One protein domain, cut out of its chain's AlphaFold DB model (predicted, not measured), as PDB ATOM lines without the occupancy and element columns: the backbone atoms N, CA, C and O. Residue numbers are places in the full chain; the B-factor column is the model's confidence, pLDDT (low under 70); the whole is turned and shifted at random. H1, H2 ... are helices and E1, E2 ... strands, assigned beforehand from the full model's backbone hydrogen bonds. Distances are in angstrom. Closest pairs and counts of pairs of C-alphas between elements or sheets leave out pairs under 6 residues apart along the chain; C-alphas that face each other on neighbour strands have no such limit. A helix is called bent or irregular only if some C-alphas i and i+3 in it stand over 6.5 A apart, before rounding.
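Overview. This is residues 2 to 41 of the 190 residues of the protein "MgtE_N domain-containing protein" of Ignavibacteriales bacterium (UniProt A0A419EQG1). A small hairpin of two short strands, E1 and E2, makes a head at one end of a single long helix, H1, which makes most of the length. Residues 2 to 20, of which 3 to 20 belong to H1, stick out free from that head as a long arm. The printed part has 40 residues, with one named helix and two named strands in the order H1, E1, E2 along the chain; the two strands form an antiparallel sheet in the order E1 - E2, and the class is mixed, helices and strands. The whole is extended, with a radius of gyration of the C-alphas of 14.4 A and spans of 46 by 17 by 6 A.

Along the chain. The sheet holds E1, residues 28 to 30, and E2, residues 35 to 38. E1 begins at C-alpha 28, at (57.526, 6.996, -8.486), and measures 5.7 A from first to last C-alpha. E2 measures 8.8 A and ends at C-alpha 38, at (58.931, 2.609, -8.120). H1, residues 3 to 27, runs from C-alpha 3 at (32.872, 32.837, -19.230) to C-alpha 27 at (54.249, 5.707, -6.955), 36.7 A from first to last C-alpha.

Arrangement. E1 and E2 are antiparallel neighbours and form a hairpin, with 150 degrees between their N-to-C directions. C-alphas 28 and 38 face each other at 4.6 A, and C-alphas 30 and 35 at 5.0 A. Across the pair, N 29 and O 37 are within hydrogen-bond range at 2.9 A, and so are N 35 and O 30 at 2.9 A. A tight link of 4 residues joins E1 to E2. H1 joins E1 by a tight link with 0 residues between them. Between H1 and E2 there is 1 pair of C-alphas within 8 A, the closest being those of Gln 27 and Thr 38, 5.7 A apart. Within 10 A, residues 22 to 27 of H1 make 8 pairs of C-alphas with E2 and 2 with E1. H1 is not bent, and in its backbone every O i to N i+4 pair is within hydrogen-bond range.

Size, cuts and confidence. The outline of the C-alphas is a rod. The two C-alphas farthest apart in the domain, those of Lys 2 and Lys 41, are 46.9 A apart, and they are also the first and last printed. The printed part has no cut, and neither of its two links, H1 to E1 and E1 to E2, is long. The mean pLDDT of the printed part is 86.8, and the model's confidence is low, under 70, at residues 2 to 3 and 40 to 41.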
ATOM      1  N   LYS A   2      29.280  33.236 -21.350       65.19
ATOM      2  CA  LYS A   2      29.811  31.843 -21.362       65.19
ATOM      3  C   LYS A   2      31.092  31.673 -20.530       65.19
ATOM      4  O   LYS A   2      31.516  30.558 -20.260       65.19
ATOM      5  N   THR A   3      31.676  32.778 -20.074       69.69
ATOM      6  CA  THR A   3      32.872  32.837 -19.230       69.69
ATOM      7  C   THR A   3      32.806  32.028 -17.924       69.69
ATOM      8  O   THR A   3      33.813  31.389 -17.624       69.69
ATOM      9  N   PRO A   4      31.685  31.941 -17.169       77.88
ATOM     10  CA  PRO A   4      31.691  31.159 -15.927       77.88
ATOM     11  C   PRO A   4      31.779  29.641 -16.170       77.88
ATOM     12  O   PRO A   4      32.322  28.920 -15.337       77.88
ATOM     13  N   LEU A   5      31.321  29.147 -17.329       81.12
ATOM     14  CA  LEU A   5      31.373  27.719 -17.664       81.12
ATOM     15  C   LEU A   5      32.803  27.258 -18.005       81.12
ATOM     16  O   LEU A   5      33.216  26.162 -17.626       81.12
ATOM     17  N   TYR A   6      33.585  28.112 -18.673       88.38
ATOM     18  CA  TYR A   6      35.003  27.843 -18.934       88.38
ATOM     19  C   TYR A   6      35.838  27.879 -17.651       88.38
ATOM     20  O   TYR A   6      36.716  27.043 -17.469       88.38
ATOM     21  N   ALA A   7      35.529  28.795 -16.728       87.62
ATOM     22  CA  ALA A   7      36.195  28.839 -15.428       87.62
ATOM     23  C   ALA A   7      35.928  27.561 -14.612       87.62
ATOM     24  O   ALA A   7      36.856  26.979 -14.059       87.62
ATOM     25  N   LEU A   8      34.681  27.077 -14.595       90.69
ATOM     26  CA  LEU A   8      34.322  25.856 -13.872       90.69
ATOM     27  C   LEU A   8      35.006  24.609 -14.453       90.69
ATOM     28  O   LEU A   8      35.564  23.803 -13.711       90.69
ATOM     29  N   THR A   9      35.008  24.462 -15.779       92.38
ATOM     30  CA  THR A   9      35.685  23.338 -16.452       92.38
ATOM     31  C   THR A   9      37.201  23.378 -16.264       92.38
ATOM     32  O   THR A   9      37.812  22.333 -16.047       92.38
ATOM     33  N   PHE A  10      37.804  24.571 -16.251       94.00
ATOM     34  CA  PHE A  10      39.224  24.748 -15.947       94.00
ATOM     35  C   PHE A  10      39.571  24.316 -14.516       94.00
ATOM     36  O   PHE A  10      40.551  23.603 -14.320       94.00
ATOM     37  N   ILE A  11      38.752  24.682 -13.525       95.12
ATOM     38  CA  ILE A  11      38.970  24.287 -12.123       95.12
ATOM     39  C   ILE A  11      38.896  22.761 -11.970       95.12
ATOM     40  O   ILE A  11      39.760  22.167 -11.328       95.12
ATOM     41  N   ILE A  12      37.912  22.111 -12.599       95.19
ATOM     42  CA  ILE A  12      37.771  20.647 -12.554       95.19
ATOM     43  C   ILE A  12      38.983  19.965 -13.201       95.19
ATOM     44  O   ILE A  12      39.559  19.043 -12.620       95.19
ATOM     45  N   ALA A  13      39.410  20.435 -14.376       95.69
ATOM     46  CA  ALA A  13      40.586  19.903 -15.056       95.69
ATOM     47  C   ALA A  13      41.865  20.100 -14.227       95.69
ATOM     48  O   ALA A  13      42.679  19.184 -14.124       95.69
ATOM     49  N   PHE A  14      42.025  21.262 -13.589       96.69
ATOM     50  CA  PHE A  14      43.171  21.559 -12.732       96.69
ATOM     51  C   PHE A  14      43.260  20.597 -11.541       96.69
ATOM     52  O   PHE A  14      44.334  20.058 -11.262       96.69
ATOM     53  N   ILE A  15      42.133  20.322 -10.877       97.00
ATOM     54  CA  ILE A  15      42.070  19.353  -9.774       97.00
ATOM     55  C   ILE A  15      42.420  17.946 -10.276       97.00
ATOM     56  O   ILE A  15      43.223  17.262  -9.646       97.00
ATOM     57  N   ALA A  16      41.882  17.530 -11.428       96.56
ATOM     58  CA  ALA A  16      42.161  16.213 -12.002       96.56
ATOM     59  C   ALA A  16      43.651  16.026 -12.343       96.56
ATOM     60  O   ALA A  16      44.256  15.032 -11.946       96.56
ATOM     61  N   VAL A  17      44.265  17.002 -13.021       96.44
ATOM     62  CA  VAL A  17      45.697  16.964 -13.366       96.44
ATOM     63  C   VAL A  17      46.562  16.953 -12.106       96.44
ATOM     64  O   VAL A  17      47.516  16.182 -12.023       96.44
ATOM     65  N   THR A  18      46.205  17.754 -11.100       95.12
ATOM     66  CA  THR A  18      46.934  17.798  -9.825       95.12
ATOM     67  C   THR A  18      46.838  16.467  -9.078       95.12
ATOM     68  O   THR A  18      47.847  15.978  -8.574       95.12
ATOM     69  N   GLY A  19      45.657  15.842  -9.057       94.38
ATOM     70  CA  GLY A  19      45.457  14.525  -8.452       94.38
ATOM     71  C   GLY A  19      46.293  13.438  -9.128       94.38
ATOM     72  O   GLY A  19      46.973  12.675  -8.445       94.38
ATOM     73  N   ILE A  20      46.321  13.415 -10.465       93.81
ATOM     74  CA  ILE A  20      47.150  12.472 -11.232       93.81
ATOM     75  C   ILE A  20      48.638  12.679 -10.922       93.81
ATOM     76  O   ILE A  20      49.350  11.712 -10.662       93.81
ATOM     77  N   LEU A  21      49.113  13.930 -10.904       92.12
ATOM     78  CA  LEU A  21      50.508  14.235 -10.570       92.12
ATOM     79  C   LEU A  21      50.870  13.787  -9.150       92.12
ATOM     80  O   LEU A  21      51.961  13.262  -8.939       92.12
ATOM     81  N   MET A  22      49.965  13.963  -8.188       89.69
ATOM     82  CA  MET A  22      50.171  13.528  -6.808       89.69
ATOM     83  C   MET A  22      50.263  12.002  -6.697       89.69
ATOM     84  O   MET A  22      51.172  11.498  -6.038       89.69
ATOM     85  N   GLU A  23      49.376  11.274  -7.378       90.12
ATOM     86  CA  GLU A  23      49.387   9.809  -7.415       90.12
ATOM     87  C   GLU A  23      50.685   9.281  -8.043       90.12
ATOM     88  O   GLU A  23      51.377   8.446  -7.462       90.12
ATOM     89  N   MET A  24      51.090   9.845  -9.185       88.25
ATOM     90  CA  MET A  24      52.347   9.473  -9.834       88.25
ATOM     91  C   MET A  24      53.568   9.820  -8.972       88.25
ATOM     92  O   MET A  24      54.524   9.051  -8.926       88.25
ATOM     93  N   ASN A  25      53.546  10.938  -8.246       87.12
ATOM     94  CA  ASN A  25      54.628  11.304  -7.334       87.12
ATOM     95  C   ASN A  25      54.699  10.403  -6.087       87.12
ATOM     96  O   ASN A  25      55.740  10.337  -5.443       87.12
ATOM     97  N   ASN A  26      53.610   9.719  -5.723       84.75
ATOM     98  CA  ASN A  26      53.619   8.735  -4.641       84.75
ATOM     99  C   ASN A  26      54.055   7.338  -5.111       84.75
ATOM    100  O   ASN A  26      54.594   6.576  -4.314       84.75
ATOM    101  N   GLN A  27      53.824   6.989  -6.380       86.50
ATOM    102  CA  GLN A  27      54.249   5.707  -6.955       86.50
ATOM    103  C   GLN A  27      55.716   5.712  -7.405       86.50
ATOM    104  O   GLN A  27      56.388   4.678  -7.344       86.50
ATOM    105  N   TYR A  28      56.211   6.860  -7.868       88.88
ATOM    106  CA  TYR A  28      57.526   6.996  -8.486       88.88
ATOM    107  C   TYR A  28      58.462   7.895  -7.681       88.88
ATOM    108  O   TYR A  28      58.033   8.826  -7.009       88.88
ATOM    109  N   ASN A  29      59.766   7.639  -7.789       86.25
ATOM    110  CA  ASN A  29      60.795   8.366  -7.047       86.25
ATOM    111  C   ASN A  29      60.853   9.861  -7.410       86.25
ATOM    112  O   ASN A  29      60.911  10.717  -6.525       86.25
ATOM    113  N   ASN A  30      60.851  10.199  -8.707       84.69
ATOM    114  CA  ASN A  30      60.799  11.597  -9.137       84.69
ATOM    115  C   ASN A  30      60.262  11.765 -10.566       84.69
ATOM    116  O   ASN A  30      61.011  11.730 -11.547       84.69
ATOM    117  N   ILE A  31      58.967  12.064 -10.681       87.69
ATOM    118  CA  ILE A  31      58.308  12.279 -11.977       87.69
ATOM    119  C   ILE A  31      58.820  13.520 -12.726       87.69
ATOM    120  O   ILE A  31      58.831  13.532 -13.954       87.69
ATOM    121  N   PHE A  32      59.311  14.542 -12.017       88.69
ATOM    122  CA  PHE A  32      59.812  15.785 -12.623       88.69
ATOM    123  C   PHE A  32      61.233  15.653 -13.181       88.69
ATOM    124  O   PHE A  32      61.645  16.449 -14.023       88.69
ATOM    125  N   LYS A  33      61.979  14.634 -12.741       87.94
ATOM    126  CA  LYS A  33      63.273  14.234 -13.313       87.94
ATOM    127  C   LYS A  33      63.142  13.076 -14.308       87.94
ATOM    128  O   LYS A  33      64.166  12.551 -14.737       87.94
ATOM    129  N   PHE A  34      61.910  12.690 -14.666       86.94
ATOM    130  CA  PHE A  34      61.605  11.510 -15.486       86.94
ATOM    131  C   PHE A  34      62.176  10.199 -14.910       86.94
ATOM    132  O   PHE A  34      62.479   9.261 -15.645       86.94
ATOM    133  N   ASP A  35      62.319  10.123 -13.585       82.50
ATOM    134  CA  ASP A  35      62.713   8.911 -12.869       82.50
ATOM    135  C   ASP A  35      61.455   8.188 -12.371       82.50
ATOM    136  O   ASP A  35      60.955   8.431 -11.268       82.50
ATOM    137  N   PHE A  36      60.933   7.305 -13.228       89.00
ATOM    138  CA  PHE A  36      59.760   6.462 -12.967       89.00
ATOM    139  C   PHE A  36      60.115   5.127 -12.297       89.00
ATOM    140  O   PHE A  36      59.402   4.134 -12.451       89.00
ATOM    141  N   SER A  37      61.229   5.059 -11.565       85.81
ATOM    142  CA  SER A  37      61.478   3.919 -10.685       85.81
ATOM    143  C   SER A  37      60.463   3.917  -9.536       85.81
ATOM    144  O   SER A  37      60.134   4.967  -8.979       85.81
ATOM    145  N   THR A  38      59.914   2.745  -9.202       81.56
ATOM    146  CA  THR A  38      58.931   2.609  -8.120       81.56
ATOM    147  C   THR A  38      59.561   3.027  -6.796       81.56
ATOM    148  O   THR A  38      60.617   2.508  -6.426       81.56
ATOM    149  N   SER A  39      58.917   3.928  -6.053       70.69
ATOM    150  CA  SER A  39      59.361   4.258  -4.702       70.69
ATOM    151  C   SER A  39      59.013   3.088  -3.783       70.69
ATOM    152  O   SER A  39      57.925   3.017  -3.212       70.69
ATOM    153  N   VAL A  40      59.917   2.117  -3.668       64.69
ATOM    154  CA  VAL A  40      59.788   1.060  -2.666       64.69
ATOM    155  C   VAL A  40      59.986   1.721  -1.303       64.69
ATOM    156  O   VAL A  40      61.109   1.861  -0.823       64.69
ATOM    157  N   LYS A  41      58.894   2.155  -0.671       63.53
ATOM    158  CA  LYS A  41      58.889   2.412   0.769       63.53
ATOM    159  C   LYS A  41      58.956   1.042   1.432       63.53
ATOM    160  O   LYS A  41      57.940   0.410   1.693       63.53
TER     161      LYS A  41